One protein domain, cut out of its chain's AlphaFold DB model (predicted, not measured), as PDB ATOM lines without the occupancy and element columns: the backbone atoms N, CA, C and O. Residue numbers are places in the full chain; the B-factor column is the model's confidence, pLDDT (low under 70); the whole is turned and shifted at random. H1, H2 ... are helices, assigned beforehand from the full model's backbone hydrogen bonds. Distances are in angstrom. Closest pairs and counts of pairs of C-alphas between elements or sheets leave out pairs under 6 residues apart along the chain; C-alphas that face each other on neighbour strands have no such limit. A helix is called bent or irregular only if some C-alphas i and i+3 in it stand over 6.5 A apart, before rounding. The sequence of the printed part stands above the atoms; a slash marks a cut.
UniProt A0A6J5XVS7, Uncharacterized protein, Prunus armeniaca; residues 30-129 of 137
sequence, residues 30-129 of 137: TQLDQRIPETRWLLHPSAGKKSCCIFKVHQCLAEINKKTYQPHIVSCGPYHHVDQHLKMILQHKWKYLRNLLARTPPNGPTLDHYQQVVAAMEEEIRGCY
ATOM      1  N   THR A  30      19.801 -14.065  59.340       58.44
ATOM      2  CA  THR A  30      18.468 -13.828  59.904       58.44
ATOM      3  C   THR A  30      17.928 -14.980  60.751       58.44
ATOM      4  O   THR A  30      17.258 -14.716  61.743       58.44
ATOM      5  N   GLN A  31      18.224 -16.245  60.428       62.44
ATOM      6  CA  GLN A  31      17.810 -17.379  61.272       62.44
ATOM      7  C   GLN A  31      18.678 -17.565  62.531       62.44
ATOM      8  O   GLN A  31      18.185 -18.039  63.553       62.44
ATOM      9  N   LEU A  32      19.964 -17.204  62.477       64.69
ATOM     10  CA  LEU A  32      20.855 -17.241  63.639       64.69
ATOM     11  C   LEU A  32      20.520 -16.088  64.592       64.69
ATOM     12  O   LEU A  32      20.359 -16.314  65.787       64.69
ATOM     13  N   ASP A  33      20.299 -14.892  64.047       62.47
ATOM     14  CA  ASP A  33      19.923 -13.678  64.781       62.47
ATOM     15  C   ASP A  33      18.599 -13.831  65.552       62.47
ATOM     16  O   ASP A  33      18.412 -13.196  66.586       62.47
ATOM     17  N   GLN A  34      17.710 -14.722  65.100       60.78
ATOM     18  CA  GLN A  34      16.467 -15.093  65.791       60.78
ATOM     19  C   GLN A  34      16.665 -16.092  66.950       60.78
ATOM     20  O   GLN A  34      15.808 -16.167  67.824       60.78
ATOM     21  N   ARG A  35      17.778 -16.842  66.989       60.94
ATOM     22  CA  ARG A  35      18.145 -17.778  68.080       60.94
ATOM     23  C   ARG A  35      19.038 -17.148  69.156       60.94
ATOM     24  O   ARG A  35      19.043 -17.598  70.296       60.94
ATOM     25  N   ILE A  36      19.779 -16.106  68.794       62.34
ATOM     26  CA  ILE A  36      20.630 -15.285  69.671       62.34
ATOM     27  C   ILE A  36      19.887 -14.559  70.833       62.34
ATOM     28  O   ILE A  36      20.533 -14.353  71.865       62.34
ATOM     29  N   PRO A  37      18.588 -14.178  70.762       56.44
ATOM     30  CA  PRO A  37      17.943 -13.364  71.803       56.44
ATOM     31  C   PRO A  37      17.624 -14.106  73.110       56.44
ATOM     32  O   PRO A  37      17.414 -13.455  74.131       56.44
ATOM     33  N   GLU A  38      17.591 -15.443  73.115       50.19
ATOM     34  CA  GLU A  38      17.313 -16.230  74.335       50.19
ATOM     35  C   GLU A  38      18.573 -16.500  75.170       50.19
ATOM     36  O   GLU A  38      18.504 -16.777  76.369       50.19
ATOM     37  N   THR A  39      19.750 -16.374  74.563       54.94
ATOM     38  CA  THR A  39      21.027 -16.555  75.245       54.94
ATOM     39  C   THR A  39      21.475 -15.243  75.874       54.94
ATOM     40  O   THR A  39      21.905 -14.320  75.187       54.94
ATOM     41  N   ARG A  40      21.445 -15.164  77.209       63.00
ATOM     42  CA  ARG A  40      22.209 -14.155  77.954       63.00
ATOM     43  C   ARG A  40      23.695 -14.482  77.784       63.00
ATOM     44  O   ARG A  40      24.267 -15.202  78.601       63.00
ATOM     45  N   TRP A  41      24.288 -14.030  76.679       68.25
ATOM     46  CA  TRP A  41      25.696 -14.254  76.370       68.25
ATOM     47  C   TRP A  41      26.553 -13.850  77.568       68.25
ATOM     48  O   TRP A  41      26.490 -12.717  78.040       68.25
ATOM     49  N   LEU A  42      27.342 -14.798  78.073       79.38
ATOM     50  CA  LEU A  42      28.309 -14.521  79.138       79.38
ATOM     51  C   LEU A  42      29.466 -13.667  78.612       79.38
ATOM     52  O   LEU A  42      30.088 -12.926  79.371       79.38
ATOM     53  N   LEU A  43      29.733 -13.755  77.308       87.25
ATOM     54  CA  LEU A  43      30.806 -13.039  76.644       87.25
ATOM     55  C   LEU A  43      30.499 -11.548  76.509       87.25
ATOM     56  O   LEU A  43      29.371 -11.148  76.226       87.25
ATOM     57  N   HIS A  44      31.530 -10.729  76.675       90.38
ATOM     58  CA  HIS A  44      31.465  -9.314  76.340       90.38
ATOM     59  C   HIS A  44      31.389  -9.132  74.809       90.38
ATOM     60  O   HIS A  44      32.006  -9.918  74.085       90.38
ATOM     61  N   PRO A  45      30.733  -8.086  74.265       89.94
ATOM     62  CA  PRO A  45      30.715  -7.812  72.817       89.94
ATOM     63  C   PRO A  45      32.096  -7.587  72.169       89.94
ATOM     64  O   PRO A  45      32.219  -7.520  70.943       89.94
ATOM     65  N   SER A  46      33.146  -7.413  72.976       91.19
ATOM     66  CA  SER A  46      34.534  -7.363  72.508       91.19
ATOM     67  C   SER A  46      35.206  -8.734  72.423       91.19
ATOM     68  O   SER A  46      36.321  -8.806  71.908       91.19
ATOM     69  N   ALA A  47      34.577  -9.812  72.895       89.94
ATOM     70  CA  ALA A  47      35.149 -11.149  72.836       89.94
ATOM     71  C   ALA A  47      35.497 -11.518  71.382       89.94
ATOM     72  O   ALA A  47      34.685 -11.372  70.472       89.94
ATOM     73  N   GLY A  48      36.744 -11.945  71.160       87.44
ATOM     74  CA  GLY A  48      37.292 -12.211  69.824       87.44
ATOM     75  C   GLY A  48      37.899 -10.994  69.108       87.44
ATOM     76  O   GLY A  48      38.547 -11.164  68.077       87.44
ATOM     77  N   LYS A  49      37.761  -9.775  69.648       94.00
ATOM     78  CA  LYS A  49      38.480  -8.580  69.171       94.00
ATOM     79  C   LYS A  49      39.844  -8.466  69.852       94.00
ATOM     80  O   LYS A  49      40.031  -8.944  70.966       94.00
ATOM     81  N   LYS A  50      40.778  -7.742  69.221       93.50
ATOM     82  CA  LYS A  50      42.124  -7.473  69.774       93.50
ATOM     83  C   LYS A  50      42.104  -6.757  71.129       93.50
ATOM     84  O   LYS A  50      43.053  -6.902  71.889       93.50
ATOM     85  N   SER A  51      41.056  -5.982  71.412       92.19
ATOM     86  CA  SER A  51      40.901  -5.294  72.694       92.19
ATOM     87  C   SER A  51      40.643  -6.258  73.852       92.19
ATOM     88  O   SER A  51      41.095  -5.977  74.952       92.19
ATOM     89  N   CYS A  52      39.990  -7.403  73.613       95.88
ATOM     90  CA  CYS A  52      39.728  -8.424  74.625       95.88
ATOM     91  C   CYS A  52      40.994  -9.245  74.903       95.88
ATOM     92  O   CYS A  52      41.343 -10.147  74.142       95.88
ATOM     93  N   CYS A  53      41.668  -8.949  76.014       94.94
ATOM     94  CA  CYS A  53      42.951  -9.548  76.385       94.94
ATOM     95  C   CYS A  53      42.980 -10.182  77.789       94.94
ATOM     96  O   CYS A  53      43.979 -10.798  78.156       94.94
ATOM     97  N   ILE A  54      41.897 -10.084  78.567       94.38
ATOM     98  CA  ILE A  54      41.774 -10.632  79.922       94.38
ATOM     99  C   ILE A  54      40.668 -11.691  79.949       94.38
ATOM    100  O   ILE A  54      39.471 -11.405  80.045       94.38
ATOM    101  N   PHE A  55      41.080 -12.953  79.893       92.12
ATOM    102  CA  PHE A  55      40.171 -14.090  79.795       92.12
ATOM    103  C   PHE A  55      39.885 -14.697  81.161       92.12
ATOM    104  O   PHE A  55      40.797 -14.908  81.965       92.12
ATOM    105  N   LYS A  56      38.617 -15.016  81.418       90.50
ATOM    106  CA  LYS A  56      38.269 -15.838  82.574       90.50
ATOM    107  C   LYS A  56      38.661 -17.283  82.301       90.50
ATOM    108  O   LYS A  56      38.407 -17.820  81.224       90.50
ATOM    109  N   VAL A  57      39.279 -17.916  83.290       89.81
ATOM    110  CA  VAL A  57      39.672 -19.322  83.201       89.81
ATOM    111  C   VAL A  57      38.419 -20.188  83.100       89.81
ATOM    112  O   VAL A  57      37.492 -20.045  83.897       89.81
ATOM    113  N   HIS A  58      38.400 -21.099  82.126       88.94
ATOM    114  CA  HIS A  58      37.302 -22.044  81.965       88.94
ATOM    115  C   HIS A  58      37.175 -22.940  83.204       88.94
ATOM    116  O   HIS A  58      38.176 -23.458  83.704       88.94
ATOM    117  N   GLN A  59      35.944 -23.170  83.667       87.62
ATOM    118  CA  GLN A  59      35.664 -23.863  84.927       87.62
ATOM    119  C   GLN A  59      36.338 -25.244  85.012       87.62
ATOM    120  O   GLN A  59      36.970 -25.549  86.018       87.62
ATOM    121  N   CYS A  60      36.317 -26.030  83.930       91.25
ATOM    122  CA  CYS A  60      36.979 -27.340  83.903       91.25
ATOM    123  C   CYS A  60      38.490 -27.265  84.200       91.25
ATOM    124  O   CYS A  60      39.034 -28.154  84.843       91.25
ATOM    125  N   LEU A  61      39.183 -26.204  83.761       90.50
ATOM    126  CA  LEU A  61      40.610 -26.015  84.058       90.50
ATOM    127  C   LEU A  61      40.818 -25.614  85.521       90.50
ATOM    128  O   LEU A  61      41.722 -26.118  86.190       90.50
ATOM    129  N   ALA A  62      39.946 -24.741  86.030       88.81
ATOM    130  CA  ALA A  62      39.957 -24.338  87.428       88.81
ATOM    131  C   ALA A  62      39.676 -25.517  88.376       88.81
ATOM    132  O   ALA A  62      40.219 -25.552  89.474       88.81
ATOM    133  N   GLU A  63      38.879 -26.503  87.969       89.62
ATOM    134  CA  GLU A  63      38.600 -27.703  88.770       89.62
ATOM    135  C   GLU A  63      39.790 -28.662  88.835       89.62
ATOM    136  O   GLU A  63      40.061 -29.218  89.898       89.62
ATOM    137  N   ILE A  64      40.549 -28.796  87.743       93.69
ATOM    138  CA  ILE A  64      41.758 -29.632  87.701       93.69
ATOM    139  C   ILE A  64      42.821 -29.099  88.666       93.69
ATOM    140  O   ILE A  64      43.457 -29.870  89.386       93.69
ATOM    141  N   ASN A  65      43.037 -27.780  88.689       89.56
ATOM    142  CA  ASN A  65      44.020 -27.177  89.584       89.56
ATOM    143  C   ASN A  65      43.620 -25.773  90.041       89.56
ATOM    144  O   ASN A  65      44.177 -24.760  89.615       89.56
ATOM    145  N   LYS A  66      42.681 -25.725  90.987       85.75
ATOM    146  CA  LYS A  66      42.124 -24.475  91.515       85.75
ATOM    147  C   LYS A  66      43.180 -23.517  92.056       85.75
ATOM    148  O   LYS A  66      43.069 -22.312  91.858       85.75
ATOM    149  N   LYS A  67      44.222 -24.046  92.703       86.25
ATOM    150  CA  LYS A  67      45.281 -23.227  93.307       86.25
ATOM    151  C   LYS A  67      46.069 -22.449  92.254       86.25
ATOM    152  O   LYS A  67      46.401 -21.303  92.503       86.25
ATOM    153  N   THR A  68      46.308 -23.012  91.071       88.62
ATOM    154  CA  THR A  68      47.069 -22.332  90.005       88.62
ATOM    155  C   THR A  68      46.346 -21.113  89.434       88.62
ATOM    156  O   THR A  68      46.994 -20.157  89.017       88.62
ATOM    157  N   TYR A  69      45.013 -21.126  89.428       88.88
ATOM    158  CA  TYR A  69      44.204 -20.077  88.802       88.88
ATOM    159  C   TYR A  69      43.598 -19.088  89.803       88.88
ATOM    160  O   TYR A  69      43.020 -18.084  89.393       88.88
ATOM    161  N   GLN A  70      43.719 -19.352  91.107       87.88
ATOM    162  CA  GLN A  70      43.287 -18.424  92.143       87.88
ATOM    163  C   GLN A  70      44.441 -17.519  92.600       87.88
ATOM    164  O   GLN A  70      45.540 -18.000  92.893       87.88
ATOM    165  N   PRO A  71      44.211 -16.202  92.722       89.56
ATOM    166  CA  PRO A  71      45.194 -15.306  93.308       89.56
ATOM    167  C   PRO A  71      45.423 -15.675  94.777       89.56
ATOM    168  O   PRO A  71      44.479 -15.848  95.546       89.56
ATOM    169  N   HIS A  72      46.691 -15.761  95.175       87.88
ATOM    170  CA  HIS A  72      47.067 -16.120  96.546       87.88
ATOM    171  C   HIS A  72      47.180 -14.900  97.466       87.88
ATOM    172  O   HIS A  72      46.883 -14.993  98.653       87.88
ATOM    173  N   ILE A  73      47.629 -13.765  96.921       87.31
ATOM    174  CA  ILE A  73      47.968 -12.565  97.702       87.31
ATOM    175  C   ILE A  73      47.184 -11.358  97.197       87.31
ATOM    176  O   ILE A  73      46.517 -10.688  97.975       87.31
ATOM    177  N   VAL A  74      47.256 -11.081  95.892       88.12
ATOM    178  CA  VAL A  74      46.627  -9.917  95.261       88.12
ATOM    179  C   VAL A  74      45.748 -10.388  94.112       88.12
ATOM    180  O   VAL A  74      46.222 -11.081  93.219       88.12
ATOM    181  N   SER A  75      44.478  -9.984  94.118       88.62
ATOM    182  CA  SER A  75      43.621 -10.047  92.930       88.62
ATOM    183  C   SER A  75      43.790  -8.782  92.095       88.62
ATOM    184  O   SER A  75      43.848  -7.681  92.652       88.62
ATOM    185  N   CYS A  76      43.808  -8.924  90.774       84.00
ATOM    186  CA  CYS A  76      43.709  -7.818  89.829       84.00
ATOM    187  C   CYS A  76      42.375  -7.917  89.089       84.00
ATOM    188  O   CYS A  76      42.031  -8.974  88.562       84.00
ATOM    189  N   GLY A  77      41.639  -6.808  89.046       87.50
ATOM    190  CA  GLY A  77      40.363  -6.745  88.349       87.50
ATOM    191  C   GLY A  77      39.197  -7.469  89.048       87.50
ATOM    192  O   GLY A  77      39.289  -7.872  90.211       87.50
ATOM    193  N   PRO A  78      38.063  -7.596  88.341       87.38
ATOM    194  CA  PRO A  78      36.775  -7.979  88.910       87.38
ATOM    195  C   PRO A  78      36.560  -9.491  89.066       87.38
ATOM    196  O   PRO A  78      35.713  -9.897  89.859       87.38
ATOM    197  N   TYR A  79      37.324 -10.345  88.373       89.12
ATOM    198  CA  TYR A  79      37.096 -11.801  88.374       89.12
ATOM    199  C   TYR A  79      37.253 -12.481  89.740       89.12
ATOM    200  O   TYR A  79      36.673 -13.540  89.956       89.12
ATOM    201  N   HIS A  80      37.979 -11.862  90.672       85.06
ATOM    202  CA  HIS A  80      38.202 -12.395  92.021       85.06
ATOM    203  C   HIS A  80      37.731 -11.423  93.114       85.06
ATOM    204  O   HIS A  80      38.275 -11.404  94.216       85.06
ATOM    205  N   HIS A  81      36.755 -10.558  92.813       74.50
ATOM    206  CA  HIS A  81      36.265  -9.549  93.762       74.50
ATOM    207  C   HIS A  81      35.562 -10.161  94.992       74.50
ATOM    208  O   HIS A  81      35.556  -9.565  96.065       74.50
ATOM    209  N   VAL A  82      34.999 -11.364  94.854       70.75
ATOM    210  CA  VAL A  82      34.191 -12.044  95.889       70.75
ATOM    211  C   VAL A  82      34.986 -13.001  96.787       70.75
ATOM    212  O   VAL A  82      34.427 -13.612  97.697       70.75
ATOM    213  N   ASP A  83      36.293 -13.128  96.566       82.56
ATOM    214  CA  ASP A  83      37.123 -14.116  97.248       82.56
ATOM    215  C   ASP A  83      37.454 -13.682  98.687       82.56
ATOM    216  O   ASP A  83      38.202 -12.732  98.936       82.56
ATOM    217  N   GLN A  84      36.903 -14.402  99.672       84.31
ATOM    218  CA  GLN A  84      37.018 -14.043 101.090       84.31
ATOM    219  C   GLN A  84      38.469 -13.977 101.588       84.31
ATOM    220  O   GLN A  84      38.779 -13.131 102.431       84.31
ATOM    221  N   HIS A  85      39.364 -14.820 101.065       87.94
ATOM    222  CA  HIS A  85      40.779 -14.814 101.451       87.94
ATOM    223  C   HIS A  85      41.524 -13.558 100.979       87.94
ATOM    224  O   HIS A  85      42.588 -13.249 101.507       87.94
ATOM    225  N   LEU A  86      40.946 -12.783 100.055       89.12
ATOM    226  CA  LEU A  86      41.527 -11.546  99.530       89.12
ATOM    227  C   LEU A  86      41.020 -10.283 100.246       89.12
ATOM    228  O   LEU A  86      41.453  -9.176  99.931       89.12
ATOM    229  N   LYS A  87      40.141 -10.402 101.249       88.88
ATOM    230  CA  LYS A  87      39.599  -9.232 101.972       88.88
ATOM    231  C   LYS A  87      40.690  -8.343 102.574       88.88
ATOM    232  O   LYS A  87      40.614  -7.121 102.466       88.88
ATOM    233  N   MET A  88      41.728  -8.949 103.152       90.50
ATOM    234  CA  MET A  88      42.861  -8.210 103.717       90.50
ATOM    235  C   MET A  88      43.583  -7.376 102.656       90.50
ATOM    236  O   MET A  88      43.865  -6.199 102.882       90.50
ATOM    237  N   ILE A  89      43.841  -7.939 101.469       91.19
ATOM    238  CA  ILE A  89      44.530  -7.183 100.420       91.19
ATOM    239  C   ILE A  89      43.659  -6.049  99.868       91.19
ATOM    240  O   ILE A  89      44.185  -4.983  99.557       91.19
ATOM    241  N   LEU A  90      42.333  -6.219  99.810       88.44
ATOM    242  CA  LEU A  90      41.420  -5.140  99.418       88.44
ATOM    243  C   LEU A  90      41.522  -3.946 100.378       88.44
ATOM    244  O   LEU A  90      41.623  -2.807  99.929       88.44
ATOM    245  N   GLN A  91      41.595  -4.187 101.691       91.56
ATOM    246  CA  GLN A  91      41.833  -3.121 102.674       91.56
ATOM    247  C   GLN A  91      43.206  -2.460 102.486       91.56
ATOM    248  O   GLN A  91      43.329  -1.233 102.552       91.56
ATOM    249  N   HIS A  92      44.240  -3.250 102.193       94.19
ATOM    250  CA  HIS A  92      45.571  -2.721 101.899       94.19
ATOM    251  C   HIS A  92      45.606  -1.851 100.636       94.19
ATOM    252  O   HIS A  92      46.307  -0.840 100.643       94.19
ATOM    253  N   LYS A  93      44.827  -2.169  99.593       92.19
ATOM    254  CA  LYS A  93      44.688  -1.313  98.401       92.19
ATOM    255  C   LYS A  93      44.114   0.060  98.754       92.19
ATOM    256  O   LYS A  93      44.654   1.071  98.314       92.19
ATOM    257  N   TRP A  94      43.095   0.115  99.611       93.06
ATOM    258  CA  TRP A  94      42.541   1.384 100.097       93.06
ATOM    259  C   TRP A  94      43.540   2.179 100.939       93.06
ATOM    260  O   TRP A  94      43.690   3.387 100.753       93.06
ATOM    261  N   LYS A  95      44.281   1.506 101.830       96.62
ATOM    262  CA  LYS A  95      45.353   2.145 102.606       96.62
ATOM    263  C   LYS A  95      46.456   2.690 101.697       96.62
ATOM    264  O   LYS A  95      46.953   3.786 101.932       96.62
ATOM    265  N   TYR A  96      46.811   1.946 100.651       95.50
ATOM    266  CA  TYR A  96      47.767   2.394  99.649       95.50
ATOM    267  C   TYR A  96      47.260   3.628  98.899       95.50
ATOM    268  O   TYR A  96      47.994   4.606  98.828       95.50
ATOM    269  N   LEU A  97      46.011   3.630  98.419       95.00
ATOM    270  CA  LEU A  97      45.415   4.790  97.748       95.00
ATOM    271  C   LEU A  97      45.430   6.029  98.652       95.00
ATOM    272  O   LEU A  97      45.850   7.100  98.227       95.00
ATOM    273  N   ARG A  98      45.060   5.876  99.929       96.12
ATOM    274  CA  ARG A  98      45.149   6.963 100.912       96.12
ATOM    275  C   ARG A  98      46.580   7.485 101.060       96.12
ATOM    276  O   ARG A  98      46.790   8.693 101.060       96.12
ATOM    277  N   ASN A  99      47.557   6.589 101.188       97.31
ATOM    278  CA  ASN A  99      48.966   6.961 101.325       97.31
ATOM    279  C   ASN A  99      49.526   7.608 100.053       97.31
ATOM    280  O   ASN A  99      50.369   8.495 100.147       97.31
ATOM    281  N   LEU A 100      49.078   7.163  98.878       96.06
ATOM    282  CA  LEU A 100      49.417   7.763  97.594       96.06
ATOM    283  C   LEU A 100      48.931   9.214  97.560       96.06
ATOM    284  O   LEU A 100      49.745  10.107  97.368       96.06
ATOM    285  N   LEU A 101      47.649   9.440  97.858       96.31
ATOM    286  CA  LEU A 101      47.049  10.776  97.897       96.31
ATOM    287  C   LEU A 101      47.725  11.692  98.926       96.31
ATOM    288  O   LEU A 101      47.957  12.859  98.643       96.31
ATOM    289  N   ALA A 102      48.099  11.166 100.095       96.56
ATOM    290  CA  ALA A 102      48.802  11.935 101.123       96.56
ATOM    291  C   ALA A 102      50.219  12.373 100.706       96.56
ATOM    292  O   ALA A 102      50.761  13.319 101.270       96.56
ATOM    293  N   ARG A 103      50.837  11.667  99.751       97.00
ATOM    294  CA  ARG A 103      52.158  11.998  99.195       97.00
ATOM    295  C   ARG A 103      52.070  12.875  97.948       97.00
ATOM    296  O   ARG A 103      53.104  13.353  97.485       97.00
ATOM    297  N   THR A 104      50.876  13.050  97.387       95.62
ATOM    298  CA  THR A 104      50.661  13.895  96.219       95.62
ATOM    299  C   THR A 104      50.880  15.366  96.602       95.62
ATOM    300  O   THR A 104      50.359  15.807  97.627       95.62
ATOM    301  N   PRO A 105      51.647  16.145  95.813       95.31
ATOM    302  CA  PRO A 105      51.818  17.577  96.050       95.31
ATOM    303  C   PRO A 105      50.479  18.336  96.065       95.31
ATOM    304  O   PRO A 105      49.519  17.874  95.450       95.31
ATOM    305  N   PRO A 106      50.402  19.534  96.676       92.62
ATOM    306  CA  PRO A 106      49.155  20.306  96.767       92.62
ATOM    307  C   PRO A 106      48.478  20.623  95.423       92.62
ATOM    308  O   PRO A 106      47.267  20.795  95.369       92.62
ATOM    309  N   ASN A 107      49.253  20.703  94.341       94.56
ATOM    310  CA  ASN A 107      48.786  20.933  92.972       94.56
ATOM    311  C   ASN A 107      48.661  19.641  92.141       94.56
ATOM    312  O   ASN A 107      48.516  19.710  90.923       94.56
ATOM    313  N   GLY A 108      48.792  18.474  92.770       94.69
ATOM    314  CA  GLY A 108      48.718  17.185  92.099       94.69
ATOM    315  C   GLY A 108      47.297  16.610  92.016       94.69
ATOM    316  O   GLY A 108      46.332  17.228  92.470       94.69
ATOM    317  N   PRO A 109      47.158  15.410  91.429       95.44
ATOM    318  CA  PRO A 109      45.868  14.758  91.232       95.44
ATOM    319  C   PRO A 109      45.107  14.466  92.531       95.44
ATOM    320  O   PRO A 109      45.647  13.882  93.473       95.44
ATOM    321  N   THR A 110      43.821  14.810  92.548       95.81
ATOM    322  CA  THR A 110      42.893  14.457  93.629       95.81
ATOM    323  C   THR A 110      42.300  13.061  93.423       95.81
ATOM    324  O   THR A 110      42.437  12.455  92.359       95.81
ATOM    325  N   LEU A 111      41.596  12.546  94.436       95.50
ATOM    326  CA  LEU A 111      40.813  11.318  94.287       95.50
ATOM    327  C   LEU A 111      39.789  11.444  93.148       95.50
ATOM    328  O   LEU A 111      39.724  10.560  92.299       95.50
ATOM    329  N   ASP A 112      39.056  12.557  93.103       96.12
ATOM    330  CA  ASP A 112      38.061  12.837  92.063       96.12
ATOM    331  C   ASP A 112      38.687  12.844  90.668       96.12
ATOM    332  O   ASP A 112      38.105  12.309  89.731       96.12
ATOM    333  N   HIS A 113      39.904  13.380  90.528       95.81
ATOM    334  CA  HIS A 113      40.629  13.327  89.262       95.81
ATOM    335  C   HIS A 113      40.875  11.878  88.818       95.81
ATOM    336  O   HIS A 113      40.574  11.524  87.682       95.81
ATOM    337  N   TYR A 114      41.372  11.016  89.710       94.62
ATOM    338  CA  TYR A 114      41.568   9.602  89.379       94.62
ATOM    339  C   TYR A 114      40.252   8.896  89.046       94.62
ATOM    340  O   TYR A 114      40.215   8.105  88.107       94.62
ATOM    341  N   GLN A 115      39.175   9.196  89.774       94.56
ATOM    342  CA  GLN A 115      37.850   8.642  89.487       94.56
ATOM    343  C   GLN A 115      37.347   9.065  88.105       94.56
ATOM    344  O   GLN A 115      36.860   8.222  87.361       94.56
ATOM    345  N   GLN A 116      37.517  10.335  87.728       96.81
ATOM    346  CA  GLN A 116      37.141  10.834  86.403       96.81
ATOM    347  C   GLN A 116      37.951  10.168  85.288       96.81
ATOM    348  O   GLN A 116      37.381   9.791  84.267       96.81
ATOM    349  N   VAL A 117      39.259   9.979  85.491       96.12
ATOM    350  CA  VAL A 117      40.117   9.270  84.527       96.12
ATOM    351  C   VAL A 117      39.657   7.823  84.352       96.12
ATOM    352  O   VAL A 117      39.495   7.374  83.221       96.12
ATOM    353  N   VAL A 118      39.395   7.100  85.445       93.94
ATOM    354  CA  VAL A 118      38.916   5.708  85.373       93.94
ATOM    355  C   VAL A 118      37.536   5.631  84.720       93.94
ATOM    356  O   VAL A 118      37.342   4.799  83.840       93.94
ATOM    357  N   ALA A 119      36.611   6.524  85.080       94.75
ATOM    358  CA  ALA A 119      35.273   6.577  84.493       94.75
ATOM    359  C   ALA A 119      35.318   6.842  82.980       94.75
ATOM    360  O   ALA A 119      34.607   6.194  82.216       94.75
ATOM    361  N   ALA A 120      36.197   7.739  82.523       96.88
ATOM    362  CA  ALA A 120      36.380   8.012  81.097       96.88
ATOM    363  C   ALA A 120      36.942   6.805  80.320       96.88
ATOM    364  O   ALA A 120      36.695   6.678  79.124       96.88
ATOM    365  N   MET A 121      37.686   5.922  80.990       95.44
ATOM    366  CA  MET A 121      38.289   4.721  80.402       95.44
ATOM    367  C   MET A 121      37.456   3.451  80.625       95.44
ATOM    368  O   MET A 121      37.847   2.373  80.175       95.44
ATOM    369  N   GLU A 122      36.327   3.539  81.331       93.56
ATOM    370  CA  GLU A 122      35.613   2.367  81.839       93.56
ATOM    371  C   GLU A 122      35.176   1.415  80.719       93.56
ATOM    372  O   GLU A 122      35.361   0.203  80.834       93.56
ATOM    373  N   GLU A 123      34.645   1.941  79.613       92.81
ATOM    374  CA  GLU A 123      34.208   1.126  78.474       92.81
ATOM    375  C   GLU A 123      35.376   0.364  77.828       92.81
ATOM    376  O   GLU A 123      35.256  -0.828  77.535       92.81
ATOM    377  N   GLU A 124      36.531   1.016  77.662       94.00
ATOM    378  CA  GLU A 124      37.739   0.387  77.124       94.00
ATOM    379  C   GLU A 124      38.235  -0.721  78.058       94.00
ATOM    380  O   GLU A 124      38.471  -1.849  77.617       94.00
ATOM    381  N   ILE A 125      38.309  -0.428  79.361       94.12
ATOM    382  CA  ILE A 125      38.724  -1.388  80.386       94.12
ATOM    383  C   ILE A 125      37.781  -2.595  80.397       94.12
ATOM    384  O   ILE A 125      38.248  -3.732  80.438       94.12
ATOM    385  N   ARG A 126      36.460  -2.382  80.323       92.94
ATOM    386  CA  ARG A 126      35.462  -3.463  80.211       92.94
ATOM    387  C   ARG A 126      35.658  -4.267  78.931       92.94
ATOM    388  O   ARG A 126      35.614  -5.494  78.972       92.94
ATOM    389  N   GLY A 127      35.973  -3.588  77.830       94.06
ATOM    390  CA  GLY A 127      36.337  -4.184  76.551       94.06
ATOM    391  C   GLY A 127      37.548  -5.117  76.610       94.06
ATOM    392  O   GLY A 127      37.661  -5.992  75.747       94.06
ATOM    393  N   CYS A 128      38.412  -4.992  77.621       95.44
ATOM    394  CA  CYS A 128      39.529  -5.908  77.828       95.44
ATOM    395  C   CYS A 128      39.127  -7.278  78.366       95.44
ATOM    396  O   CYS A 128      39.887  -8.227  78.187       95.44
ATOM    397  N   TYR A 129      37.964  -7.420  78.994       94.81
ATOM    398  CA  TYR A 129      37.550  -8.672  79.618       94.81
ATOM    399  C   TYR A 129      36.711  -9.542  78.679       94.81
ATOM    400  O   TYR A 129      35.881  -9.055  77.915       94.81
TER     401      TYR A 129
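Overview. This is residues 30 to 129 of the 137 residues of an uncharacterized protein of Prunus armeniaca (UniProt A0A6J5XVS7). What shape does the printed part make? It is a flat, open frame with a thin tail: the two long helices H4 and H5 make a wide V that meets near residues 101 to 111, and the unnamed stretch 43 to 58 runs from beside the end of H5 to the short helices H2 and H3 at the far corner. Residues 70 to 83 lead from H3 back to H4 as a loop that reaches into the frame, while residues 30 to 42, with H1, stick out as the tail. What is it made of, and how large is it? The printed part has 100 residues with five named helices, in the order H1, H2, H3, H4, H5, and no named strand; its class is all helix. It is only just loose, close to extended, with a radius of gyration of the C-alphas of 18.6 A, and it is elongated, spanning 60 by 35 by 22 A.

Arrangement. Where does H1 stand? H1, residues 30 to 33, is apart from H2, residues 59 to 64, from H3, residues 66 to 69, from H4, residues 84 to 103, and from H5, residues 111 to 127. Does any helix touch another? No helix touches another, but H2 and H3 are close but not clearly touching: their closest C-alphas, those of Ala 62 and Tyr 69, are 6.2 A apart. H2 and H3 are both apart from H4 and H5. How do the two longest helices stand? H4 and H5 are close but not clearly touching, with their closest C-alphas, those of Leu 101 and Leu 111, 7.2 A apart. Their lines stand at a steep tilt of 47 degrees, opposite ways, and their centres are 18.6 A apart. What do the backbone N and O atoms show? In H2 every O i to N i+4 pair is within hydrogen-bond range, as are 14 of 16 in H4 and 11 of 13 in H5; H1 and H3 are too short for such a pair.

Along the chain. Where do the first three helices lie? H1 begins with C-alpha 30 at (18.468, -13.828, 59.904). H2 begins with C-alpha 59 at (35.664, -23.863, 84.927), and H3 begins at Lys 66 and ends at Tyr 69. How long are H4 and H5? H4, from Gln 84 to Arg 103, measures 30.2 A from first to last C-alpha, and H5, from Leu 111 to Gly 127, measures 24.0 A and ends with C-alpha 127 at (36.337, -4.184, 76.551). Are they straight? Both are irregular: C-alphas 85 and 88 in H4 are 7.3 A apart, and C-alphas 120 and 123 in H5 are 7.7 A apart. H5 has a kink of 51 degrees near residue 121.

Size, cuts and confidence. How far does the whole reach? The two C-alphas farthest apart, those of Gln 31 and Pro 106, are 60.5 A apart. Without the stretches that stand free, namely residues 30 to 42, 63 to 68, 103 to 108 and 112 to 123, the body has 63 residues and spans 41 by 30 by 13 A. Which links are long? The link from H1 to H2, with 25 residues, and that from H3 to H4, with 14, are long; the link from H2 to H3 is tight and that from H4 to H5, with 7 residues, is short. Is there a cut, and where is confidence low? The printed part has no cut from residue 30 to 129. The mean pLDDT of the printed part is 87.6, and residues 30 to 41 are under 70.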